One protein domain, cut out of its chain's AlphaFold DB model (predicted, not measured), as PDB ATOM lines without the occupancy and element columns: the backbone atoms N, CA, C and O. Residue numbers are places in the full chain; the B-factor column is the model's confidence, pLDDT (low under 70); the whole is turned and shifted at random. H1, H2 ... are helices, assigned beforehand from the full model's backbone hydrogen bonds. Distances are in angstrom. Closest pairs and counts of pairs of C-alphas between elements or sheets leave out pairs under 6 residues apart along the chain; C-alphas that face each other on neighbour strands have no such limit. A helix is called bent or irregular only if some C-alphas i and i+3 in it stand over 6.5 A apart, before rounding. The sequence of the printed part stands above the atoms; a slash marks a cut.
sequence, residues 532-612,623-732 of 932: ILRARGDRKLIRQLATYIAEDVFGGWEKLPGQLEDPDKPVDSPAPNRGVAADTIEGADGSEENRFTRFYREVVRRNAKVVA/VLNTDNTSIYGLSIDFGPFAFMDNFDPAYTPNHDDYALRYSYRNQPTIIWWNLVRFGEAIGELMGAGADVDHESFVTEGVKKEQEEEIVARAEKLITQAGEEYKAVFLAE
ATOM      1  N   ILE A 532     283.028 469.352 239.280       97.38
ATOM      2  CA  ILE A 532     282.453 468.980 237.976       97.38
ATOM      3  C   ILE A 532     281.964 470.191 237.187       97.38
ATOM      4  O   ILE A 532     282.111 470.215 235.960       97.38
ATOM      5  N   LEU A 533     281.413 471.198 237.866       97.50
ATOM      6  CA  LEU A 533     280.956 472.431 237.234       97.50
ATOM      7  C   LEU A 533     282.152 473.255 236.761       97.50
ATOM      8  O   LEU A 533     282.192 473.686 235.605       97.50
ATOM      9  N   ARG A 534     283.188 473.364 237.597       95.62
ATOM     10  CA  ARG A 534     284.442 474.042 237.263       95.62
ATOM     11  C   ARG A 534     285.155 473.386 236.085       95.62
ATOM     12  O   ARG A 534     285.607 474.092 235.180       95.62
ATOM     13  N   ALA A 535     285.212 472.055 236.050       93.88
ATOM     14  CA  ALA A 535     285.795 471.289 234.949       93.88
ATOM     15  C   ALA A 535     285.030 471.463 233.623       93.88
ATOM     16  O   ALA A 535     285.582 471.237 232.543       93.88
ATOM     17  N   ARG A 536     283.752 471.854 233.689       93.00
ATOM     18  CA  ARG A 536     282.888 472.118 232.528       93.00
ATOM     19  C   ARG A 536     282.807 473.598 232.151       93.00
ATOM     20  O   ARG A 536     282.310 473.887 231.066       93.00
ATOM     21  N   GLY A 537     283.313 474.498 232.997       92.12
ATOM     22  CA  GLY A 537     283.184 475.946 232.823       92.12
ATOM     23  C   GLY A 537     281.763 476.462 233.070       92.12
ATOM     24  O   GLY A 537     281.371 477.462 232.476       92.12
ATOM     25  N   ASP A 538     280.973 475.774 233.900       94.44
ATOM     26  CA  ASP A 538     279.563 476.099 234.148       94.44
ATOM     27  C   ASP A 538     279.406 477.171 235.242       94.44
ATOM     28  O   ASP A 538     278.979 476.906 236.365       94.44
ATOM     29  N   ARG A 539     279.805 478.405 234.914       94.44
ATOM     30  CA  ARG A 539     279.814 479.552 235.843       94.44
ATOM     31  C   ARG A 539     278.440 479.860 236.429       94.44
ATOM     32  O   ARG A 539     278.324 480.143 237.620       94.44
ATOM     33  N   LYS A 540     277.400 479.783 235.593       95.12
ATOM     34  CA  LYS A 540     276.020 480.056 236.005       95.12
ATOM     35  C   LYS A 540     275.594 479.089 237.105       95.12
ATOM     36  O   LYS A 540     275.089 479.530 238.135       95.12
ATOM     37  N   LEU A 541     275.832 477.792 236.906       96.75
ATOM     38  CA  LEU A 541     275.438 476.790 237.885       96.75
ATOM     39  C   LEU A 541     276.320 476.822 239.141       96.75
ATOM     40  O   LEU A 541     275.805 476.571 240.222       96.75
ATOM     41  N   ILE A 542     277.601 477.208 239.045       97.94
ATOM     42  CA  ILE A 542     278.445 477.458 240.233       97.94
ATOM     43  C   ILE A 542     277.830 478.554 241.109       97.94
ATOM     44  O   ILE A 542     277.672 478.355 242.313       97.94
ATOM     45  N   ARG A 543     277.440 479.689 240.512       98.00
ATOM     46  CA  ARG A 543     276.789 480.789 241.240       98.00
ATOM     47  C   ARG A 543     275.465 480.351 241.860       98.00
ATOM     48  O   ARG A 543     275.225 480.631 243.030       98.00
ATOM     49  N   GLN A 544     274.622 479.670 241.084       98.19
ATOM     50  CA  GLN A 544     273.312 479.202 241.538       98.19
ATOM     51  C   GLN A 544     273.445 478.205 242.696       98.19
ATOM     52  O   GLN A 544     272.778 478.362 243.710       98.19
ATOM     53  N   LEU A 545     274.358 477.235 242.583       98.69
ATOM     54  CA  LEU A 545     274.619 476.254 243.633       98.69
ATOM     55  C   LEU A 545     275.185 476.910 244.901       98.69
ATOM     56  O   LEU A 545     274.721 476.604 245.992       98.69
ATOM     57  N   ALA A 546     276.148 477.829 244.781       98.69
ATOM     58  CA  ALA A 546     276.677 478.560 245.935       98.69
ATOM     59  C   ALA A 546     275.601 479.413 246.631       98.69
ATOM     60  O   ALA A 546     275.568 479.473 247.856       98.69
ATOM     61  N   THR A 547     274.707 480.027 245.851       98.50
ATOM     62  CA  THR A 547     273.586 480.828 246.372       98.50
ATOM     63  C   THR A 547     272.589 479.952 247.125       98.50
ATOM     64  O   THR A 547     272.313 480.239 248.284       98.50
ATOM     65  N   TYR A 548     272.163 478.830 246.532       98.50
ATOM     66  CA  TYR A 548     271.311 477.835 247.195       98.50
ATOM     67  C   TYR A 548     271.908 477.368 248.529       98.50
ATOM     68  O   TYR A 548     271.228 477.290 249.545       98.50
ATOM     69  N   ILE A 549     273.212 477.078 248.571       98.56
ATOM     70  CA  ILE A 549     273.830 476.609 249.815       98.56
ATOM     71  C   ILE A 549     273.853 477.721 250.869       98.56
ATOM     72  O   ILE A 549     273.561 477.462 252.033       98.56
ATOM     73  N   ALA A 550     274.182 478.955 250.495       98.25
ATOM     74  CA  ALA A 550     274.190 480.066 251.440       98.25
ATOM     75  C   ALA A 550     272.788 480.377 251.994       98.25
ATOM     76  O   ALA A 550     272.634 480.559 253.202       98.25
ATOM     77  N   GLU A 551     271.774 480.410 251.131       96.69
ATOM     78  CA  GLU A 551     270.407 480.805 251.482       96.69
ATOM     79  C   GLU A 551     269.636 479.661 252.143       96.69
ATOM     80  O   GLU A 551     269.147 479.814 253.262       96.69
ATOM     81  N   ASP A 552     269.587 478.493 251.508       94.62
ATOM     82  CA  ASP A 552     268.746 477.384 251.948       94.62
ATOM     83  C   ASP A 552     269.451 476.466 252.949       94.62
ATOM     84  O   ASP A 552     268.823 476.010 253.907       94.62
ATOM     85  N   VAL A 553     270.737 476.159 252.741       96.31
ATOM     86  CA  VAL A 553     271.468 475.171 253.565       96.31
ATOM     87  C   VAL A 553     272.093 475.814 254.804       96.31
ATOM     88  O   VAL A 553     272.010 475.261 255.898       96.31
ATOM     89  N   PHE A 554     272.708 476.989 254.665       96.38
ATOM     90  CA  PHE A 554     273.258 477.758 255.787       96.38
ATOM     91  C   PHE A 554     272.264 478.769 256.367       96.38
ATOM     92  O   PHE A 554     272.514 479.341 257.431       96.38
ATOM     93  N   GLY A 555     271.099 478.911 255.732       94.50
ATOM     94  CA  GLY A 555     269.955 479.629 256.271       94.50
ATOM     95  C   GLY A 555     270.045 481.148 256.152       94.50
ATOM     96  O   GLY A 555     269.415 481.805 256.982       94.50
ATOM     97  N   GLY A 556     270.833 481.670 255.206       96.88
ATOM     98  CA  GLY A 556     270.936 483.093 254.877       96.88
ATOM     99  C   GLY A 556     272.371 483.632 254.867       96.88
ATOM    100  O   GLY A 556     273.238 483.190 255.626       96.88
ATOM    101  N   TRP A 557     272.627 484.638 254.026       97.88
ATOM    102  CA  TRP A 557     273.940 485.290 253.900       97.88
ATOM    103  C   TRP A 557     274.387 485.984 255.190       97.88
ATOM    104  O   TRP A 557     275.573 485.991 255.512       97.88
ATOM    105  N   GLU A 558     273.437 486.530 255.942       97.19
ATOM    106  CA  GLU A 558     273.640 487.190 257.228       97.19
ATOM    107  C   GLU A 558     274.044 486.213 258.336       97.19
ATOM    108  O   GLU A 558     274.656 486.614 259.326       97.19
ATOM    109  N   LYS A 559     273.757 484.917 258.173       96.75
ATOM    110  CA  LYS A 559     274.247 483.891 259.095       96.75
ATOM    111  C   LYS A 559     275.689 483.516 258.826       96.75
ATOM    112  O   LYS A 559     276.271 482.871 259.686       96.75
ATOM    113  N   LEU A 560     276.285 483.890 257.697       98.00
ATOM    114  CA  LEU A 560     277.674 483.559 257.383       98.00
ATOM    115  C   LEU A 560     278.653 484.453 258.171       98.00
ATOM    116  O   LEU A 560     278.300 485.569 258.553       98.00
ATOM    117  N   PRO A 561     279.872 483.968 258.462       97.25
ATOM    118  CA  PRO A 561     280.855 484.716 259.227       97.25
ATOM    119  C   PRO A 561     281.442 485.831 258.356       97.25
ATOM    120  O   PRO A 561     281.953 485.567 257.264       97.25
ATOM    121  N   GLY A 562     281.369 487.060 258.861       96.50
ATOM    122  CA  GLY A 562     282.020 488.240 258.301       96.50
ATOM    123  C   GLY A 562     283.539 488.118 258.272       96.50
ATOM    124  O   GLY A 562     284.110 487.059 258.562       96.50
ATOM    125  N   GLN A 563     284.200 489.207 257.907       95.81
ATOM    126  CA  GLN A 563     285.655 489.262 257.933       95.81
ATOM    127  C   GLN A 563     286.186 489.202 259.382       95.81
ATOM    128  O   GLN A 563     285.543 489.667 260.326       95.81
ATOM    129  N   LEU A 564     287.363 488.596 259.566       94.00
ATOM    130  CA  LEU A 564     288.100 488.662 260.832       94.00
ATOM    131  C   LEU A 564     288.666 490.068 261.055       94.00
ATOM    132  O   LEU A 564     289.044 490.736 260.104       94.00
ATOM    133  N   GLU A 565     288.801 490.496 262.309       92.25
ATOM    134  CA  GLU A 565     289.405 491.802 262.614       92.25
ATOM    135  C   GLU A 565     290.844 491.927 262.071       92.25
ATOM    136  O   GLU A 565     291.191 492.955 261.494       92.25
ATOM    137  N   ASP A 566     291.651 490.864 262.188       91.31
ATOM    138  CA  ASP A 566     292.966 490.735 261.550       91.31
ATOM    139  C   ASP A 566     293.047 489.402 260.769       91.31
ATOM    140  O   ASP A 566     293.416 488.360 261.330       91.31
ATOM    141  N   PRO A 567     292.700 489.399 259.466       88.88
ATOM    142  CA  PRO A 567     292.728 488.197 258.628       88.88
ATOM    143  C   PRO A 567     294.119 487.570 258.463       88.88
ATOM    144  O   PRO A 567     294.212 486.386 258.138       88.88
ATOM    145  N   ASP A 568     295.193 488.331 258.695       87.75
ATOM    146  CA  ASP A 568     296.569 487.836 258.605       87.75
ATOM    147  C   ASP A 568     297.039 487.213 259.936       87.75
ATOM    148  O   ASP A 568     298.037 486.486 259.971       87.75
ATOM    149  N   LYS A 569     296.301 487.444 261.034       89.06
ATOM    150  CA  LYS A 569     296.528 486.845 262.361       89.06
ATOM    151  C   LYS A 569     295.241 486.253 262.945       89.06
ATOM    152  O   LYS A 569     294.744 486.700 263.984       89.06
ATOM    153  N   PRO A 570     294.712 485.177 262.343       89.25
ATOM    154  CA  PRO A 570     293.444 484.586 262.765       89.25
ATOM    155  C   PRO A 570     293.470 483.995 264.182       89.25
ATOM    156  O   PRO A 570     292.420 483.867 264.801       89.25
ATOM    157  N   VAL A 571     294.647 483.636 264.708       86.75
ATOM    158  CA  VAL A 571     294.805 483.136 266.088       86.75
ATOM    159  C   VAL A 571     294.576 484.239 267.125       86.75
ATOM    160  O   VAL A 571     294.043 483.959 268.197       86.75
ATOM    161  N   ASP A 572     294.967 485.474 266.803       87.44
ATOM    162  CA  ASP A 572     294.856 486.631 267.697       87.44
ATOM    163  C   ASP A 572     293.525 487.381 267.510       87.44
ATOM    164  O   ASP A 572     293.159 488.221 268.333       87.44
ATOM    165  N   SER A 573     292.797 487.072 266.434       87.38
ATOM    166  CA  SER A 573     291.510 487.687 266.112       87.38
ATOM    167  C   SER A 573     290.361 487.105 266.943       87.38
ATOM    168  O   SER A 573     290.300 485.890 267.157       87.38
ATOM    169  N   PRO A 574     289.381 487.931 267.357       90.12
ATOM    170  CA  PRO A 574     288.128 487.424 267.897       90.12
ATOM    171  C   PRO A 574     287.347 486.633 266.837       90.12
ATOM    172  O   PRO A 574     287.642 486.661 265.638       90.12
ATOM    173  N   ALA A 575     286.310 485.918 267.280       89.12
ATOM    174  CA  ALA A 575     285.403 485.247 266.357       89.12
ATOM    175  C   ALA A 575     284.774 486.264 265.380       89.12
ATOM    176  O   ALA A 575     284.406 487.359 265.808       89.12
ATOM    177  N   PRO A 576     284.614 485.910 264.091       93.69
ATOM    178  CA  PRO A 576     284.046 486.819 263.105       93.69
ATOM    179  C   PRO A 576     282.590 487.144 263.450       93.69
ATOM    180  O   PRO A 576     281.822 486.264 263.861       93.69
ATOM    181  N   ASN A 577     282.208 488.402 263.240       93.56
ATOM    182  CA  ASN A 577     280.834 488.852 263.434       93.56
ATOM    183  C   ASN A 577     279.883 488.171 262.434       93.56
ATOM    184  O   ASN A 577     280.285 487.738 261.355       93.56
ATOM    185  N   ARG A 578     278.599 488.086 262.786       95.81
ATOM    186  CA  ARG A 578     277.505 487.672 261.889       95.81
ATOM    187  C   ARG A 578     276.502 488.825 261.761       95.81
ATOM    188  O   ARG A 578     276.600 489.809 262.492       95.81
ATOM    189  N   GLY A 579     275.543 488.714 260.850       96.62
ATOM    190  CA  GLY A 579     274.572 489.770 260.539       96.62
ATOM    191  C   GLY A 579     274.999 490.689 259.392       96.62
ATOM    192  O   GLY A 579     274.422 491.758 259.222       96.62
ATOM    193  N   VAL A 580     276.017 490.299 258.620       96.62
ATOM    194  CA  VAL A 580     276.529 491.107 257.507       96.62
ATOM    195  C   VAL A 580     275.623 490.953 256.285       96.62
ATOM    196  O   VAL A 580     275.371 489.834 255.833       96.62
ATOM    197  N   ALA A 581     275.144 492.070 255.731       96.44
ATOM    198  CA  ALA A 581     274.242 492.054 254.581       96.44
ATOM    199  C   ALA A 581     274.923 491.492 253.317       96.44
ATOM    200  O   ALA A 581     276.135 491.614 253.121       96.44
ATOM    201  N   ALA A 582     274.141 490.849 252.447       95.50
ATOM    202  CA  ALA A 582     274.634 490.116 251.273       95.50
ATOM    203  C   ALA A 582     275.395 490.989 250.250       95.50
ATOM    204  O   ALA A 582     276.248 490.485 249.517       95.50
ATOM    205  N   ASP A 583     275.094 492.281 250.200       95.56
ATOM    206  CA  ASP A 583     275.702 493.298 249.336       95.56
ATOM    207  C   ASP A 583     276.901 494.012 249.982       95.56
ATOM    208  O   ASP A 583     277.627 494.741 249.311       95.56
ATOM    209  N   THR A 584     277.137 493.793 251.278       97.00
ATOM    210  CA  THR A 584     278.258 494.404 251.997       97.00
ATOM    211  C   THR A 584     279.579 493.758 251.593       97.00
ATOM    212  O   THR A 584     279.735 492.533 251.689       97.00
ATOM    213  N   ILE A 585     280.527 494.612 251.207       97.31
ATOM    214  CA  ILE A 585     281.923 494.279 250.927       97.31
ATOM    215  C   ILE A 585     282.774 494.681 252.134       97.31
ATOM    216  O   ILE A 585     282.698 495.819 252.595       97.31
ATOM    217  N   GLU A 586     283.561 493.743 252.647       95.62
ATOM    218  CA  GLU A 586     284.484 493.940 253.773       95.62
ATOM    219  C   GLU A 586     285.939 493.903 253.270       95.62
ATOM    220  O   GLU A 586     286.189 493.493 252.142       95.62
ATOM    221  N   GLY A 587     286.915 494.306 254.081       90.38
ATOM    222  CA  GLY A 587     288.338 494.239 253.723       90.38
ATOM    223  C   GLY A 587     288.913 495.480 253.046       90.38
ATOM    224  O   GLY A 587     288.204 496.355 252.559       90.38
ATOM    225  N   ALA A 588     290.244 495.558 253.067       88.44
ATOM    226  CA  ALA A 588     291.013 496.604 252.400       88.44
ATOM    227  C   ALA A 588     291.259 496.269 250.920       88.44
ATOM    228  O   ALA A 588     291.184 495.098 250.530       88.44
ATOM    229  N   ASP A 589     291.639 497.285 250.140       83.50
ATOM    230  CA  ASP A 589     291.960 497.187 248.713       83.50
ATOM    231  C   ASP A 589     292.868 495.983 248.389       83.50
ATOM    232  O   ASP A 589     293.918 495.760 249.004       83.50
ATOM    233  N   GLY A 590     292.445 495.178 247.411       83.50
ATOM    234  CA  GLY A 590     293.106 493.935 247.001       83.50
ATOM    235  C   GLY A 590     292.817 492.712 247.887       83.50
ATOM    236  O   GLY A 590     293.387 491.647 247.654       83.50
ATOM    237  N   SER A 591     291.967 492.839 248.908       90.19
ATOM    238  CA  SER A 591     291.454 491.757 249.779       90.19
ATOM    239  C   SER A 591     289.971 491.947 250.104       90.19
ATOM    240  O   SER A 591     289.498 491.552 251.164       90.19
ATOM    241  N   GLU A 592     289.244 492.585 249.196       95.25
ATOM    242  CA  GLU A 592     287.823 492.840 249.337       95.25
ATOM    243  C   GLU A 592     287.057 491.514 249.398       95.25
ATOM    244  O   GLU A 592     287.129 490.674 248.497       95.25
ATOM    245  N   GLU A 593     286.310 491.324 250.474       96.50
ATOM    246  CA  GLU A 593     285.516 490.143 250.743       96.50
ATOM    247  C   GLU A 593     284.056 490.416 250.428       96.50
ATOM    248  O   GLU A 593     283.405 491.245 251.065       96.50
ATOM    249  N   ASN A 594     283.514 489.679 249.465       98.06
ATOM    250  CA  ASN A 594     282.081 489.661 249.220       98.06
ATOM    251  C   ASN A 594     281.420 488.464 249.920       98.06
ATOM    252  O   ASN A 594     282.058 487.638 250.582       98.06
ATOM    253  N   ARG A 595     280.107 488.327 249.736       98.38
ATOM    254  CA  ARG A 595     279.328 487.238 250.335       98.38
ATOM    255  C   ARG A 595     279.807 485.826 249.966       98.38
ATOM    256  O   ARG A 595     279.671 484.917 250.781       98.38
ATOM    257  N   PHE A 596     280.398 485.624 248.784       98.69
ATOM    258  CA  PHE A 596     280.931 484.316 248.388       98.69
ATOM    259  C   PHE A 596     282.243 483.990 249.107       98.69
ATOM    260  O   PHE A 596     282.507 482.819 249.379       98.69
ATOM    261  N   THR A 597     283.017 485.005 249.500       98.56
ATOM    262  CA  THR A 597     284.162 484.834 250.406       98.56
ATOM    263  C   THR A 597     283.697 484.389 251.794       98.56
ATOM    264  O   THR A 597     284.246 483.440 252.351       98.56
ATOM    265  N   ARG A 598     282.615 484.981 252.323       98.31
ATOM    266  CA  ARG A 598     281.999 484.540 253.592       98.31
ATOM    267  C   ARG A 598     281.454 483.111 253.516       98.31
ATOM    268  O   ARG A 598     281.605 482.334 254.457       98.31
ATOM    269  N   PHE A 599     280.864 482.738 252.378       98.75
ATOM    270  CA  PHE A 599     280.449 481.361 252.095       98.75
ATOM    271  C   PHE A 599     281.636 480.393 252.113       98.75
ATOM    272  O   PHE A 599     281.586 479.388 252.823       98.75
ATOM    273  N   TYR A 600     282.724 480.715 251.408       98.88
ATOM    274  CA  TYR A 600     283.950 479.919 251.440       98.88
ATOM    275  C   TYR A 600     284.487 479.757 252.869       98.88
ATOM    276  O   TYR A 600     284.766 478.636 253.301       98.88
ATOM    277  N   ARG A 601     284.545 480.855 253.635       98.50
ATOM    278  CA  ARG A 601     284.969 480.855 255.040       98.50
ATOM    279  C   ARG A 601     284.127 479.916 255.904       98.50
ATOM    280  O   ARG A 601     284.692 479.131 256.659       98.50
ATOM    281  N   GLU A 602     282.798 479.955 255.806       98.62
ATOM    282  CA  GLU A 602     281.928 479.068 256.596       98.62
ATOM    283  C   GLU A 602     282.232 477.585 256.312       98.62
ATOM    284  O   GLU A 602     282.379 476.796 257.250       98.62
ATOM    285  N   VAL A 603     282.418 477.214 255.039       98.88
ATOM    286  CA  VAL A 603     282.792 475.845 254.634       98.88
ATOM    287  C   VAL A 603     284.154 475.448 255.211       98.88
ATOM    288  O   VAL A 603     284.297 474.348 255.756       98.88
ATOM    289  N   VAL A 604     285.146 476.341 255.129       98.88
ATOM    290  CA  VAL A 604     286.496 476.132 255.671       98.88
ATOM    291  C   VAL A 604     286.452 475.910 257.184       98.88
ATOM    292  O   VAL A 604     287.001 474.924 257.676       98.88
ATOM    293  N   ARG A 605     285.754 476.775 257.931       98.69
ATOM    294  CA  ARG A 605     285.648 476.691 259.398       98.69
ATOM    295  C   ARG A 605     284.954 475.407 259.852       98.69
ATOM    296  O   ARG A 605     285.384 474.794 260.826       98.69
ATOM    297  N   ARG A 606     283.892 474.981 259.158       98.69
ATOM    298  CA  ARG A 606     283.184 473.720 259.451       98.69
ATOM    299  C   ARG A 606     284.081 472.506 259.233       98.69
ATOM    300  O   ARG A 606     284.167 471.645 260.105       98.69
ATOM    301  N   ASN A 607     284.799 472.478 258.111       98.81
ATOM    302  CA  ASN A 607     285.737 471.401 257.805       98.81
ATOM    303  C   ASN A 607     286.934 471.376 258.778       98.81
ATOM    304  O   ASN A 607     287.348 470.303 259.202       98.81
ATOM    305  N   ALA A 608     287.441 472.531 259.221       98.69
ATOM    306  CA  ALA A 608     288.480 472.593 260.255       98.69
ATOM    307  C   ALA A 608     288.036 471.927 261.571       98.69
ATOM    308  O   ALA A 608     288.792 471.162 262.171       98.69
ATOM    309  N   LYS A 609     286.790 472.174 261.997       98.62
ATOM    310  CA  LYS A 609     286.233 471.599 263.229       98.62
ATOM    311  C   LYS A 609     286.040 470.089 263.141       98.62
ATOM    312  O   LYS A 609     286.497 469.380 264.029       98.62
ATOM    313  N   VAL A 610     285.403 469.577 262.084       98.69
ATOM    314  CA  VAL A 610     285.169 468.123 261.971       98.69
ATOM    315  C   VAL A 610     286.485 467.344 261.918       98.69
ATOM    316  O   VAL A 610     286.608 466.301 262.556       98.69
ATOM    317  N   VAL A 611     287.517 467.892 261.269       98.31
ATOM    318  CA  VAL A 611     288.845 467.265 261.250       98.31
ATOM    319  C   VAL A 611     289.523 467.322 262.618       98.31
ATOM    320  O   VAL A 611     290.173 466.356 263.006       98.31
ATOM    321  N   ALA A 612     289.350 468.399 263.389       98.50
ATOM    322  CA  ALA A 612     289.836 468.454 264.769       98.50
ATOM    323  C   ALA A 612     289.206 467.358 265.643       98.50
ATOM    324  O   ALA A 612     289.915 466.711 266.414       98.50
ATOM    325  N   VAL A 623     288.870 457.556 253.018       93.88
ATOM    326  CA  VAL A 623     288.804 458.009 251.610       93.88
ATOM    327  C   VAL A 623     288.424 459.485 251.518       93.88
ATOM    328  O   VAL A 623     287.285 459.845 251.223       93.88
ATOM    329  N   LEU A 624     289.411 460.360 251.696       95.69
ATOM    330  CA  LEU A 624     289.221 461.816 251.717       95.69
ATOM    331  C   LEU A 624     289.345 462.459 250.327       95.69
ATOM    332  O   LEU A 624     290.082 463.428 250.126       95.69
ATOM    333  N   ASN A 625     288.626 461.915 249.346       97.12
ATOM    334  CA  ASN A 625     288.485 462.543 248.029       97.12
ATOM    335  C   ASN A 625     287.609 463.813 248.112       97.12
ATOM    336  O   ASN A 625     286.822 463.968 249.050       97.12
ATOM    337  N   THR A 626     287.669 464.704 247.114       97.94
ATOM    338  CA  THR A 626     286.815 465.915 247.106       97.94
ATOM    339  C   THR A 626     285.329 465.590 246.944       97.94
ATOM    340  O   THR A 626     284.481 466.310 247.470       97.94
ATOM    341  N   ASP A 627     284.991 464.474 246.290       97.12
ATOM    342  CA  ASP A 627     283.626 463.950 246.260       97.12
ATOM    343  C   ASP A 627     283.158 463.442 247.626       97.12
ATOM    344  O   ASP A 627     281.962 463.451 247.860       97.12
ATOM    345  N   ASN A 628     284.049 463.105 248.559       97.81
ATOM    346  CA  ASN A 628     283.702 462.681 249.924       97.81
ATOM    347  C   ASN A 628     283.923 463.785 250.970       97.81
ATOM    348  O   ASN A 628     283.970 463.512 252.164       97.81
ATOM    349  N   THR A 629     284.079 465.039 250.540       98.56
ATOM    350  CA  THR A 629     284.214 466.181 251.454       98.56
ATOM    351  C   THR A 629     282.922 466.986 251.445       98.56
ATOM    352  O   THR A 629     282.561 467.575 250.424       98.56
ATOM    353  N   SER A 630     282.208 466.987 252.570       98.69
ATOM    354  CA  SER A 630     280.923 467.674 252.721       98.69
ATOM    355  C   SER A 630     281.089 469.196 252.729       98.69
ATOM    356  O   SER A 630     281.942 469.738 253.438       98.69
ATOM    357  N   ILE A 631     280.209 469.903 252.011       98.31
ATOM    358  CA  ILE A 631     280.132 471.370 252.092       98.31
ATOM    359  C   ILE A 631     279.723 471.837 253.499       98.31
ATOM    360  O   ILE A 631     280.103 472.916 253.942       98.31
ATOM    361  N   TYR A 632     278.977 470.998 254.223       98.12
ATOM    362  CA  TYR A 632     278.446 471.283 255.554       98.12
ATOM    363  C   TYR A 632     279.433 470.926 256.683       98.12
ATOM    364  O   TYR A 632     279.158 471.212 257.848       98.12
ATOM    365  N   GLY A 633     280.586 470.329 256.345       98.31
ATOM    366  CA  GLY A 633     281.588 469.852 257.304       98.31
ATOM    367  C   GLY A 633     281.146 468.612 258.080       98.31
ATOM    368  O   GLY A 633     281.382 468.523 259.279       98.31
ATOM    369  N   LEU A 634     280.477 467.675 257.407       98.56
ATOM    370  CA  LEU A 634     280.081 466.380 257.962       98.56
ATOM    371  C   LEU A 634     281.056 465.274 257.543       98.56
ATOM    372  O   LEU A 634     281.509 465.233 256.397       98.56
ATOM    373  N   SER A 635     281.294 464.328 258.448       98.69
ATOM    374  CA  SER A 635     281.818 463.000 258.117       98.69
ATOM    375  C   SER A 635     280.809 462.275 257.228       98.69
ATOM    376  O   SER A 635     279.646 462.159 257.597       98.69
ATOM    377  N   ILE A 636     281.233 461.833 256.046       97.25
ATOM    378  CA  ILE A 636     280.349 461.283 255.010       97.25
ATOM    379  C   ILE A 636     281.031 460.123 254.276       97.25
ATOM    380  O   ILE A 636     282.259 460.044 254.230       97.25
ATOM    381  N   ASP A 637     280.210 459.250 253.683       92.38
ATOM    382  CA  ASP A 637     280.598 458.137 252.808       92.38
ATOM    383  C   ASP A 637     281.596 457.164 253.440       92.38
ATOM    384  O   ASP A 637     282.737 456.992 253.013       92.38
ATOM    385  N   PHE A 638     281.092 456.456 254.445       95.06
ATOM    386  CA  PHE A 638     281.815 455.435 255.185       95.06
ATOM    387  C   PHE A 638     282.072 454.188 254.330       95.06
ATOM    388  O   PHE A 638     281.175 453.386 254.076       95.06
ATOM    389  N   GLY A 639     283.316 454.043 253.875       87.88
ATOM    390  CA  GLY A 639     283.838 452.823 253.264       87.88
ATOM    391  C   GLY A 639     284.859 452.166 254.198       87.88
ATOM    392  O   GLY A 639     284.466 451.569 255.203       87.88
ATOM    393  N   PRO A 640     286.166 452.295 253.916       92.69
ATOM    394  CA  PRO A 640     287.216 451.740 254.751       92.69
ATOM    395  C   PRO A 640     287.602 452.710 255.874       92.69
ATOM    396  O   PRO A 640     288.731 453.184 255.918       92.69
ATOM    397  N   PHE A 641     286.661 453.066 256.749       96.38
ATOM    398  CA  PHE A 641     286.970 453.861 257.941       96.38
ATOM    399  C   PHE A 641     287.523 452.975 259.064       96.38
ATOM    400  O   PHE A 641     287.279 451.763 259.081       96.38
ATOM    401  N   ALA A 642     288.170 453.596 260.048       96.56
ATOM    402  CA  ALA A 642     288.453 452.962 261.332       96.56
ATOM    403  C   ALA A 642     288.492 453.977 262.478       96.56
ATOM    404  O   ALA A 642     288.804 455.152 262.280       96.56
ATOM    405  N   PHE A 643     288.222 453.480 263.681       97.56
ATOM    406  CA  PHE A 643     288.738 454.065 264.912       97.56
ATOM    407  C   PHE A 643     290.122 453.471 265.185       97.56
ATOM    408  O   PHE A 643     290.340 452.288 264.927       97.56
ATOM    409  N   MET A 644     291.053 454.301 265.644       95.00
ATOM    410  CA  MET A 644     292.427 453.917 265.947       95.00
ATOM    411  C   MET A 644     292.448 452.879 267.071       95.00
ATOM    412  O   MET A 644     291.883 453.127 268.130       95.00
ATOM    413  N   ASP A 645     293.131 451.753 266.862       93.94
ATOM    414  CA  ASP A 645     293.459 450.843 267.961       93.94
ATOM    415  C   ASP A 645     294.690 451.376 268.695       93.94
ATOM    416  O   ASP A 645     294.591 452.330 269.465       93.94
ATOM    417  N   ASN A 646     295.871 450.845 268.388       94.44
ATOM    418  CA  ASN A 646     297.128 451.414 268.856       94.44
ATOM    419  C   ASN A 646     297.379 452.753 268.169       94.44
ATOM    420  O   ASN A 646     297.147 452.883 266.966       94.44
ATOM    421  N   PHE A 647     297.871 453.742 268.912       94.19
ATOM    422  CA  PHE A 647     298.200 455.028 268.311       94.19
ATOM    423  C   PHE A 647     299.364 454.887 267.320       94.19
ATOM    424  O   PHE A 647     300.516 454.727 267.710       94.19
ATOM    425  N   ASP A 648     299.045 454.996 266.031       88.88
ATOM    426  CA  ASP A 648     300.014 455.069 264.942       88.88
ATOM    427  C   ASP A 648     299.672 456.271 264.041       88.88
ATOM    428  O   ASP A 648     298.672 456.248 263.311       88.88
ATOM    429  N   PRO A 649     300.491 457.339 264.033       83.75
ATOM    430  CA  PRO A 649     300.216 458.506 263.204       83.75
ATOM    431  C   PRO A 649     300.267 458.211 261.696       83.75
ATOM    432  O   PRO A 649     299.724 458.987 260.901       83.75
ATOM    433  N   ALA A 650     300.928 457.130 261.276       83.75
ATOM    434  CA  ALA A 650     301.040 456.705 259.886       83.75
ATOM    435  C   ALA A 650     299.927 455.738 259.445       83.75
ATOM    436  O   ALA A 650     299.800 455.502 258.240       83.75
ATOM    437  N   TYR A 651     299.100 455.239 260.368       87.75
ATOM    438  CA  TYR A 651     298.051 454.279 260.049       87.75
ATOM    439  C   TYR A 651     297.011 454.864 259.084       87.75
ATOM    440  O   TYR A 651     296.549 456.003 259.223       87.75
ATOM    441  N   THR A 652     296.636 454.055 258.093       91.38
ATOM    442  CA  THR A 652     295.505 454.286 257.192       91.38
ATOM    443  C   THR A 652     294.624 453.035 257.192       91.38
ATOM    444  O   THR A 652     295.149 451.928 257.039       91.38
ATOM    445  N   PRO A 653     293.298 453.169 257.354       90.69
ATOM    446  CA  PRO A 653     292.383 452.026 257.341       90.69
ATOM    447  C   PRO A 653     292.107 451.482 255.937       90.69
ATOM    448  O   PRO A 653     291.535 450.402 255.777       90.69
ATOM    449  N   ASN A 654     292.508 452.218 254.904       87.88
ATOM    450  CA  ASN A 654     292.277 451.846 253.524       87.88
ATOM    451  C   ASN A 654     293.468 451.065 252.962       87.88
ATOM    452  O   ASN A 654     294.523 451.642 252.709       87.88
ATOM    453  N   HIS A 655     293.277 449.773 252.696       81.62
ATOM    454  CA  HIS A 655     294.332 448.936 252.111       81.62
ATOM    455  C   HIS A 655     294.750 449.378 250.688       81.62
ATOM    456  O   HIS A 655     295.839 449.023 250.244       81.62
ATOM    457  N   ASP A 656     293.925 450.179 249.992       78.31
ATOM    458  CA  ASP A 656     294.245 450.761 248.680       78.31
ATOM    459  C   ASP A 656     295.122 452.031 248.792       78.31
ATOM    460  O   ASP A 656     295.633 452.540 247.791       78.31
ATOM    461  N   ASP A 657     295.303 452.582 250.000       79.25
ATOM    462  CA  ASP A 657     296.052 453.820 250.253       79.25
ATOM    463  C   ASP A 657     297.544 453.565 250.538       79.25
ATOM    464  O   ASP A 657     298.102 453.961 251.560       79.25
ATOM    465  N   TYR A 658     298.237 452.944 249.584       73.88
ATOM    466  CA  TYR A 658     299.673 452.634 249.696       73.88
ATOM    467  C   TYR A 658     300.570 453.871 249.851       73.88
ATOM    468  O   TYR A 658     301.706 453.777 250.310       73.88
ATOM    469  N   ALA A 659     300.081 455.044 249.439       74.12
ATOM    470  CA  ALA A 659     300.793 456.310 249.585       74.12
ATOM    471  C   ALA A 659     300.607 456.944 250.974       74.12
ATOM    472  O   ALA A 659     301.170 458.015 251.218       74.12
ATOM    473  N   LEU A 660     299.809 456.318 251.852       82.19
ATOM    474  CA  LEU A 660     299.396 456.846 253.151       82.19
ATOM    475  C   LEU A 660     298.788 458.249 253.027       82.19
ATOM    476  O   LEU A 660     298.919 459.082 253.933       82.19
ATOM    477  N   ARG A 661     298.160 458.543 251.881       85.50
ATOM    478  CA  ARG A 661     297.598 459.854 251.557       85.50
ATOM    479  C   ARG A 661     296.553 460.239 252.592       85.50
ATOM    480  O   ARG A 661     296.524 461.394 252.989       85.50
ATOM    481  N   TYR A 662     295.748 459.283 253.038       90.94
ATOM    482  CA  TYR A 662     294.638 459.458 253.970       90.94
ATOM    483  C   TYR A 662     294.932 458.883 255.363       90.94
ATOM    484  O   TYR A 662     294.004 458.671 256.140       90.94
ATOM    485  N   SER A 663     296.214 458.671 255.694       87.81
ATOM    486  CA  SER A 663     296.642 458.304 257.052       87.81
ATOM    487  C   SER A 663     296.195 459.321 258.103       87.81
ATOM    488  O   SER A 663     295.963 460.494 257.782       87.81
ATOM    489  N   TYR A 664     296.126 458.888 259.365       91.06
ATOM    490  CA  TYR A 664     295.705 459.710 260.502       91.06
ATOM    491  C   TYR A 664     296.346 461.105 260.495       91.06
ATOM    492  O   TYR A 664     295.620 462.101 260.471       91.06
ATOM    493  N   ARG A 665     297.683 461.187 260.407       87.56
ATOM    494  CA  ARG A 665     298.429 462.461 260.407       87.56
ATOM    495  C   ARG A 665     298.158 463.359 259.196       87.56
ATOM    496  O   ARG A 665     298.412 464.560 259.252       87.56
ATOM    497  N   ASN A 666     297.706 462.787 258.080       86.00
ATOM    498  CA  ASN A 666     297.521 463.506 256.821       86.00
ATOM    499  C   ASN A 666     296.093 464.041 256.642       86.00
ATOM    500  O   ASN A 666     295.885 464.909 255.795       86.00
ATOM    501  N   GLN A 667     295.111 463.600 257.438       93.12
ATOM    502  CA  GLN A 667     293.726 464.075 257.304       93.12
ATOM    503  C   GLN A 667     293.603 465.619 257.323       93.12
ATOM    504  O   GLN A 667     292.942 466.155 256.426       93.12
ATOM    505  N   PRO A 668     294.287 466.370 258.222       93.56
ATOM    506  CA  PRO A 668     294.226 467.835 258.224       93.56
ATOM    507  C   PRO A 668     294.750 468.488 256.946       93.56
ATOM    508  O   PRO A 668     294.151 469.445 256.454       93.56
ATOM    509  N   THR A 669     295.848 467.983 256.386       86.88
ATOM    510  CA  THR A 669     296.464 468.572 255.190       86.88
ATOM    511  C   THR A 669     295.707 468.200 253.919       86.88
ATOM    512  O   THR A 669     295.608 469.018 253.004       86.88
ATOM    513  N   ILE A 670     295.115 467.005 253.864       93.50
ATOM    514  CA  ILE A 670     294.275 466.582 252.741       93.50
ATOM    515  C   ILE A 670     292.969 467.363 252.682       93.50
ATOM    516  O   ILE A 670     292.579 467.791 251.597       93.50
ATOM    517  N   ILE A 671     292.308 467.595 253.815       97.88
ATOM    518  CA  ILE A 671     291.086 468.403 253.824       97.88
ATOM    519  C   ILE A 671     291.388 469.841 253.408       97.88
ATOM    520  O   ILE A 671     290.654 470.393 252.590       97.88
ATOM    521  N   TRP A 672     292.514 470.414 253.845       97.75
ATOM    522  CA  TRP A 672     292.955 471.705 253.318       97.75
ATOM    523  C   TRP A 672     293.182 471.668 251.798       97.75
ATOM    524  O   TRP A 672     292.713 472.548 251.083       97.75
ATOM    525  N   TRP A 673     293.825 470.620 251.270       96.56
ATOM    526  CA  TRP A 673     293.988 470.455 249.821       96.56
ATOM    527  C   TRP A 673     292.637 470.402 249.086       96.56
ATOM    528  O   TRP A 673     292.489 471.023 248.033       96.56
ATOM    529  N   ASN A 674     291.639 469.711 249.645       98.00
ATOM    530  CA  ASN A 674     290.286 469.656 249.089       98.00
ATOM    531  C   ASN A 674     289.606 471.040 249.127       98.00
ATOM    532  O   ASN A 674     288.973 471.440 248.150       98.00
ATOM    533  N   LEU A 675     289.781 471.800 250.214       98.44
ATOM    534  CA  LEU A 675     289.259 473.164 250.354       98.44
ATOM    535  C   LEU A 675     289.907 474.139 249.362       98.44
ATOM    536  O   LEU A 675     289.199 474.964 248.797       98.44
ATOM    537  N   VAL A 676     291.199 473.992 249.054       95.06
ATOM    538  CA  VAL A 676     291.858 474.777 247.994       95.06
ATOM    539  C   VAL A 676     291.233 474.496 246.625       95.06
ATOM    540  O   VAL A 676     290.943 475.437 245.889       95.06
ATOM    541  N   ARG A 677     290.956 473.228 246.282       96.00
ATOM    542  CA  ARG A 677     290.249 472.880 245.031       96.00
ATOM    543  C   ARG A 677     288.862 473.518 244.961       96.00
ATOM    544  O   ARG A 677     288.473 474.040 243.918       96.00
ATOM    545  N   PHE A 678     288.147 473.534 246.082       98.69
ATOM    546  CA  PHE A 678     286.871 474.229 246.181       98.69
ATOM    547  C   PHE A 678     287.019 475.750 246.026       98.69
ATOM    548  O   PHE A 678     286.293 476.343 245.229       98.69
ATOM    549  N   GLY A 679     287.996 476.369 246.694       97.75
ATOM    550  CA  GLY A 679     288.311 477.792 246.557       97.75
ATOM    551  C   GLY A 679     288.621 478.182 245.109       97.75
ATOM    552  O   GLY A 679     288.110 479.182 244.620       97.75
ATOM    553  N   GLU A 680     289.357 477.349 244.372       93.69
ATOM    554  CA  GLU A 680     289.605 477.531 242.933       93.69
ATOM    555  C   GLU A 680     288.337 477.397 242.075       93.69
ATOM    556  O   GLU A 680     288.223 478.032 241.022       93.69
ATOM    557  N   ALA A 681     287.377 476.571 242.497       95.94
ATOM    558  CA  ALA A 681     286.116 476.396 241.787       95.94
ATOM    559  C   ALA A 681     285.204 477.628 241.902       95.94
ATOM    560  O   ALA A 681     284.515 477.954 240.935       95.94
ATOM    561  N   ILE A 682     285.238 478.331 243.038       98.06
ATOM    562  CA  ILE A 682     284.471 479.567 243.281       98.06
ATOM    563  C   ILE A 682     285.330 480.841 243.225       98.06
ATOM    564  O   ILE A 682     284.837 481.929 243.519       98.06
ATOM    565  N   GLY A 683     286.595 480.730 242.812       96.94
ATOM    566  CA  GLY A 683     287.574 481.820 242.847       96.94
ATOM    567  C   GLY A 683     287.154 483.048 242.044       96.94
ATOM    568  O   GLY A 683     287.333 484.163 242.519       96.94
ATOM    569  N   GLU A 684     286.507 482.861 240.887       96.44
ATOM    570  CA  GLU A 684     285.954 483.982 240.108       96.44
ATOM    571  C   GLU A 684     284.881 484.753 240.906       96.44
ATOM    572  O   GLU A 684     284.839 485.976 240.835       96.44
ATOM    573  N   LEU A 685     284.035 484.065 241.691       98.06
ATOM    574  CA  LEU A 685     282.983 484.708 242.493       98.06
ATOM    575  C   LEU A 685     283.565 485.512 243.656       98.06
ATOM    576  O   LEU A 685     283.097 486.614 243.918       98.06
ATOM    577  N   MET A 686     284.579 484.979 244.341       97.75
ATOM    578  CA  MET A 686     285.252 485.688 245.436       97.75
ATOM    579  C   MET A 686     286.080 486.860 244.902       97.75
ATOM    580  O   MET A 686     285.946 487.992 245.355       97.75
ATOM    581  N   GLY A 687     286.901 486.595 243.884       96.19
ATOM    582  CA  GLY A 687     287.828 487.561 243.312       96.19
ATOM    583  C   GLY A 687     287.147 488.726 242.597       96.19
ATOM    584  O   GLY A 687     287.771 489.768 242.453       96.19
ATOM    585  N   ALA A 688     285.879 488.609 242.193       95.25
ATOM    586  CA  ALA A 688     285.128 489.724 241.613       95.25
ATOM    587  C   ALA A 688     284.887 490.890 242.594       95.25
ATOM    588  O   ALA A 688     284.527 491.978 242.152       95.25
ATOM    589  N   GLY A 689     285.072 490.693 243.908       94.44
ATOM    590  CA  GLY A 689     284.883 491.756 244.898       94.44
ATOM    591  C   GLY A 689     283.483 492.373 244.800       94.44
ATOM    592  O   GLY A 689     282.487 491.641 244.793       94.44
ATOM    593  N   ALA A 690     283.416 493.702 244.686       94.50
ATOM    594  CA  ALA A 690     282.171 494.457 244.523       94.50
ATOM    595  C   ALA A 690     281.463 494.210 243.174       94.50
ATOM    596  O   ALA A 690     280.240 494.321 243.091       94.50
ATOM    597  N   ASP A 691     282.198 493.807 242.133       94.50
ATOM    598  CA  ASP A 691     281.655 493.589 240.786       94.50
ATOM    599  C   ASP A 691     280.944 492.237 240.634       94.50
ATOM    600  O   ASP A 691     280.470 491.893 239.549       94.50
ATOM    601  N   VAL A 692     280.834 491.450 241.710       95.88
ATOM    602  CA  VAL A 692     280.265 490.098 241.654       95.88
ATOM    603  C   VAL A 692     278.823 490.071 241.147       95.88
ATOM    604  O   VAL A 692     278.411 489.065 240.569       95.88
ATOM    605  N   ASP A 693     278.047 491.142 241.333       96.62
ATOM    606  CA  ASP A 693     276.679 491.302 240.811       96.62
ATOM    607  C   ASP A 693     276.592 492.187 239.563       96.62
ATOM    608  O   ASP A 693     275.503 492.373 239.020       96.62
ATOM    609  N   HIS A 694     277.715 492.714 239.072       95.56
ATOM    610  CA  HIS A 694     277.710 493.537 237.872       95.56
ATOM    611  C   HIS A 694     277.205 492.717 236.675       95.56
ATOM    612  O   HIS A 694     277.654 491.590 236.442       95.56
ATOM    613  N   GLU A 695     276.292 493.287 235.881       94.12
ATOM    614  CA  GLU A 695     275.604 492.574 234.795       94.12
ATOM    615  C   GLU A 695     276.590 491.901 233.832       94.12
ATOM    616  O   GLU A 695     276.406 490.741 233.457       94.12
ATOM    617  N   SER A 696     277.687 492.586 233.491       91.62
ATOM    618  CA  SER A 696     278.715 492.016 232.616       91.62
ATOM    619  C   SER A 696     279.430 490.816 233.236       91.62
ATOM    620  O   SER A 696     279.731 489.868 232.524       91.62
ATOM    621  N   PHE A 697     279.692 490.812 234.548       93.88
ATOM    622  CA  PHE A 697     280.319 489.664 235.206       93.88
ATOM    623  C   PHE A 697     279.358 488.470 235.253       93.88
ATOM    624  O   PHE A 697     279.743 487.341 234.956       93.88
ATOM    625  N   VAL A 698     278.082 488.715 235.561       93.00
ATOM    626  CA  VAL A 698     277.059 487.659 235.637       93.00
ATOM    627  C   VAL A 698     276.804 487.010 234.271       93.00
ATOM    628  O   VAL A 698     276.599 485.798 234.194       93.00
ATOM    629  N   THR A 699     276.813 487.799 233.195       90.12
ATOM    630  CA  THR A 699     276.475 487.331 231.840       90.12
ATOM    631  C   THR A 699     277.685 486.838 231.046       90.12
ATOM    632  O   THR A 699     277.599 485.801 230.386       90.12
ATOM    633  N   GLU A 700     278.815 487.544 231.114       87.00
ATOM    634  CA  GLU A 700     280.010 487.278 230.300       87.00
ATOM    635  C   GLU A 700     281.133 486.584 231.097       87.00
ATOM    636  O   GLU A 700     281.992 485.918 230.510       87.00
ATOM    637  N   GLY A 701     281.103 486.661 232.432       89.50
ATOM    638  CA  GLY A 701     282.162 486.176 233.320       89.50
ATOM    639  C   GLY A 701     283.328 487.159 233.449       89.50
ATOM    640  O   GLY A 701     283.178 488.368 233.280       89.50
ATOM    641  N   VAL A 702     284.513 486.628 233.758       88.75
ATOM    642  CA  VAL A 702     285.749 487.413 233.896       88.75
ATOM    643  C   VAL A 702     286.222 487.937 232.535       88.75
ATOM    644  O   VAL A 702     286.452 487.154 231.608       88.75
ATOM    645  N   LYS A 703     286.407 489.259 232.427       86.81
ATOM    646  CA  LYS A 703     287.049 489.905 231.272       86.81
ATOM    647  C   LYS A 703     288.568 489.798 231.372       86.81
ATOM    648  O   LYS A 703     289.129 489.752 232.463       86.81
ATOM    649  N   LYS A 704     289.242 489.803 230.223       85.56
ATOM    650  CA  LYS A 704     290.697 489.605 230.146       85.56
ATOM    651  C   LYS A 704     291.477 490.679 230.910       85.56
ATOM    652  O   LYS A 704     292.533 490.395 231.456       85.56
ATOM    653  N   GLU A 705     290.962 491.902 230.947       88.38
ATOM    654  CA  GLU A 705     291.590 493.035 231.630       88.38
ATOM    655  C   GLU A 705     291.460 492.948 233.160       88.38
ATOM    656  O   GLU A 705     292.256 493.558 233.862       88.38
ATOM    657  N   GLN A 706     290.484 492.184 233.668       87.31
ATOM    658  CA  GLN A 706     290.213 491.992 235.102       87.31
ATOM    659  C   GLN A 706     290.818 490.686 235.649       87.31
ATOM    660  O   GLN A 706     290.830 490.471 236.857       87.31
ATOM    661  N   GLU A 707     291.299 489.796 234.771       87.69
ATOM    662  CA  GLU A 707     291.755 488.444 235.125       87.69
ATOM    663  C   GLU A 707     292.868 488.458 236.180       87.69
ATOM    664  O   GLU A 707     292.774 487.740 237.172       87.69
ATOM    665  N   GLU A 708     293.887 489.300 235.998       89.25
ATOM    666  CA  GLU A 708     295.038 489.377 236.906       89.25
ATOM    667  C   GLU A 708     294.628 489.830 238.316       89.25
ATOM    668  O   GLU A 708     295.036 489.221 239.303       89.25
ATOM    669  N   GLU A 709     293.760 490.839 238.413       92.25
ATOM    670  CA  GLU A 709     293.268 491.362 239.691       92.25
ATOM    671  C   GLU A 709     292.364 490.354 240.416       92.25
ATOM    672  O   GLU A 709     292.557 490.086 241.602       92.25
ATOM    673  N   ILE A 710     291.407 489.750 239.701       93.56
ATOM    674  CA  ILE A 710     290.479 488.756 240.261       93.56
ATOM    675  C   ILE A 710     291.243 487.535 240.774       93.56
ATOM    676  O   ILE A 710     290.949 487.042 241.865       93.56
ATOM    677  N   VAL A 711     292.224 487.048 240.007       91.12
ATOM    678  CA  VAL A 711     293.059 485.911 240.411       91.12
ATOM    679  C   VAL A 711     293.895 486.271 241.635       91.12
ATOM    680  O   VAL A 711     293.852 485.532 242.615       91.12
ATOM    681  N   ALA A 712     294.580 487.418 241.629       92.31
ATOM    682  CA  ALA A 712     295.397 487.850 242.761       92.31
ATOM    683  C   ALA A 712     294.569 488.002 244.050       92.31
ATOM    684  O   ALA A 712     294.976 487.521 245.111       92.31
ATOM    685  N   ARG A 713     293.373 488.604 243.958       95.62
ATOM    686  CA  ARG A 713     292.440 488.725 245.087       95.62
ATOM    687  C   ARG A 713     291.993 487.348 245.578       95.62
ATOM    688  O   ARG A 713     292.075 487.070 246.770       95.62
ATOM    689  N   ALA A 714     291.561 486.459 244.681       94.50
ATOM    690  CA  ALA A 714     291.120 485.115 245.051       94.50
ATOM    691  C   ALA A 714     292.237 484.291 245.718       94.50
ATOM    692  O   ALA A 714     291.994 483.652 246.739       94.50
ATOM    693  N   GLU A 715     293.464 484.332 245.193       93.44
ATOM    694  CA  GLU A 715     294.625 483.652 245.780       93.44
ATOM    695  C   GLU A 715     294.950 484.181 247.183       93.44
ATOM    696  O   GLU A 715     295.208 483.391 248.100       93.44
ATOM    697  N   LYS A 716     294.882 485.504 247.378       92.38
ATOM    698  CA  LYS A 716     295.071 486.130 248.692       92.38
ATOM    699  C   LYS A 716     294.008 485.664 249.689       92.38
ATOM    700  O   LYS A 716     294.361 485.210 250.776       92.38
ATOM    701  N   LEU A 717     292.731 485.686 249.301       95.88
ATOM    702  CA  LEU A 717     291.614 485.247 250.149       95.88
ATOM    703  C   LEU A 717     291.691 483.752 250.495       95.88
ATOM    704  O   LEU A 717     291.454 483.364 251.638       95.88
ATOM    705  N   ILE A 718     292.077 482.901 249.536       94.12
ATOM    706  CA  ILE A 718     292.310 481.468 249.781       94.12
ATOM    707  C   ILE A 718     293.472 481.271 250.760       94.12
ATOM    708  O   ILE A 718     293.385 480.422 251.645       94.12
ATOM    709  N   THR A 719     294.539 482.062 250.637       91.00
ATOM    710  CA  THR A 719     295.693 482.001 251.544       91.00
ATOM    711  C   THR A 719     295.303 482.395 252.971       91.00
ATOM    712  O   THR A 719     295.600 481.650 253.904       91.00
ATOM    713  N   GLN A 720     294.572 483.499 253.144       93.25
ATOM    714  CA  GLN A 720     294.076 483.950 254.452       93.25
ATOM    715  C   GLN A 720     293.137 482.919 255.092       93.25
ATOM    716  O   GLN A 720     293.303 482.557 256.258       93.25
ATOM    717  N   ALA A 721     292.221 482.341 254.311       95.88
ATOM    718  CA  ALA A 721     291.370 481.250 254.780       95.88
ATOM    719  C   ALA A 721     292.171 480.001 255.201       95.88
ATOM    720  O   ALA A 721     291.710 479.233 256.041       95.88
ATOM    721  N   GLY A 722     293.369 479.789 254.647       93.56
ATOM    722  CA  GLY A 722     294.273 478.709 255.049       93.56
ATOM    723  C   GLY A 722     294.888 478.911 256.423       93.56
ATOM    724  O   GLY A 722     294.998 477.956 257.195       93.56
ATOM    725  N   GLU A 723     295.240 480.146 256.766       92.81
ATOM    726  CA  GLU A 723     295.653 480.476 258.130       92.81
ATOM    727  C   GLU A 723     294.463 480.382 259.097       92.81
ATOM    728  O   GLU A 723     294.601 479.841 260.197       92.81
ATOM    729  N   GLU A 724     293.267 480.799 258.668       96.00
ATOM    730  CA  GLU A 724     292.041 480.650 259.458       96.00
ATOM    731  C   GLU A 724     291.686 479.173 259.701       96.00
ATOM    732  O   GLU A 724     291.358 478.796 260.827       96.00
ATOM    733  N   TYR A 725     291.819 478.308 258.688       96.88
ATOM    734  CA  TYR A 725     291.642 476.859 258.815       96.88
ATOM    735  C   TYR A 725     292.535 476.288 259.920       96.88
ATOM    736  O   TYR A 725     292.045 475.587 260.805       96.88
ATOM    737  N   LYS A 726     293.834 476.618 259.899       91.81
ATOM    738  CA  LYS A 726     294.795 476.161 260.913       91.81
ATOM    739  C   LYS A 726     294.421 476.664 262.303       91.81
ATOM    740  O   LYS A 726     294.460 475.883 263.250       91.81
ATOM    741  N   ALA A 727     294.056 477.941 262.425       94.19
ATOM    742  CA  ALA A 727     293.674 478.545 263.696       94.19
ATOM    743  C   ALA A 727     292.435 477.864 264.294       94.19
ATOM    744  O   ALA A 727     292.460 477.448 265.451       94.19
ATOM    745  N   VAL A 728     291.379 477.676 263.494       97.06
ATOM    746  CA  VAL A 728     290.138 477.016 263.929       97.06
ATOM    747  C   VAL A 728     290.374 475.545 264.257       97.06
ATOM    748  O   VAL A 728     289.910 475.081 265.296       97.06
ATOM    749  N   PHE A 729     291.121 474.821 263.417       97.44
ATOM    750  CA  PHE A 729     291.478 473.422 263.660       97.44
ATOM    751  C   PHE A 729     292.248 473.270 264.977       97.44
ATOM    752  O   PHE A 729     291.865 472.461 265.819       97.44
ATOM    753  N   LEU A 730     293.305 474.064 265.189       91.94
ATOM    754  CA  LEU A 730     294.122 473.981 266.401       91.94
ATOM    755  C   LEU A 730     293.343 474.397 267.649       91.94
ATOM    756  O   LEU A 730     293.505 473.761 268.686       91.94
ATOM    757  N   ALA A 731     292.515 475.441 267.573       95.00
ATOM    758  CA  ALA A 731     291.688 475.870 268.697       95.00
ATOM    759  C   ALA A 731     290.700 474.769 269.109       95.00
ATOM    760  O   ALA A 731     290.614 474.432 270.289       95.00
ATOM    761  N   GLU A 732     290.013 474.162 268.139       97.62
ATOM    762  CA  GLU A 732     289.055 473.091 268.405       97.62
ATOM    763  C   GLU A 732     289.747 471.816 268.904       97.62
ATOM    764  O   GLU A 732     289.318 471.225 269.892       97.62
TER     765      GLU A 732
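This is residues 532 to 612 and 623 to 732 of the 932 residues of the protein "Selenoprotein O" of Gibberella zeae (UniProt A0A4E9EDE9). Look first for three long helices, H7, H4 and H3, side by side as an up-and-down bundle that makes the core; H2 crosses near the end of the bundle where H3 begins and H4 ends, with the short H1, H5 and H6 at the same end. Past the other end, part of the unnamed stretch 623 to 663 reaches outward and adds to the length, while the unnamed stretch 554 to 594 loops over the outside of the bundle. The printed part has 191 residues with seven named helices, H1 to H7 in order along the chain, and no named strand; the class is all helix. It is compact, with a radius of gyration of the C-alphas of 17.5 A, and spans 56 by 39 by 31 A.

Find C-alpha 707 at (291.755, 488.444, 235.125); from there H7, the longest helix, runs 36.8 A to C-alpha 732 at (289.055, 473.091, 268.405). H4 takes residues 664 to 687, 33.7 A, and H3 residues 595 to 612, 25.9 A. H2 is residues 539 to 553, 20.1 A. The short ones are H1, residues 532 to 536, beginning at (282.453, 468.980, 237.976), H5, residues 689 to 693, and H6, residues 695 to 700.

Begin with the bundle of H3, H4 and H7, up and down, each helix running against the one before it. H7 touches H4, closest at the C-alphas of Ile 710 and Gly 687, 4.2 A, opposite ways at a shallow tilt of 34 degrees, only just short of steep. H7 touches H3, closest at the C-alphas of Phe 729 and Ala 608, 4.6 A. H3 and H4 touch, closest at the C-alphas of Thr 597 and Met 686, 5.2 A, at a shallow tilt of 5 degrees, opposite ways. H4 has a kink of 59 degrees near residue 681 and is irregular, with C-alphas 681 and 684 7.8 A apart; H5 is irregular too, with C-alphas 690 and 693 7.3 A apart. With residues 546 to 550 alone, H2 only just touches H3, with 3 pairs of C-alphas within 8 A, closest at Ala 550 and Phe 599, 6.4 A, at a steep tilt of 63 degrees. H1 and H2 touch only at the corner, closest at the C-alphas of Leu 533 and Ile 542, 6.4 A. H3 and H5 are near each other; H6 is close to H2 but not clearly touching, the closest C-alphas, Val 698 and Lys 540, being 7.7 A apart. In H1, H2, H3, H6 and H7 every O i to N i+4 pair is within hydrogen-bond range; in H4 16 of 20 are, and in H5 0 of 1, with 0 of 2 O i to N i+3 pairs.

The two C-alphas farthest apart, Asn 646 and Glu 695, are 57.6 A apart. Residues 613 to 622 are not printed, and C-alphas 612 and 623 stand 16.8 A apart across the cut. The link from H2 to H3 is long, 41 residues. Mean pLDDT of the printed part is 93.9, and no printed residue is under 70.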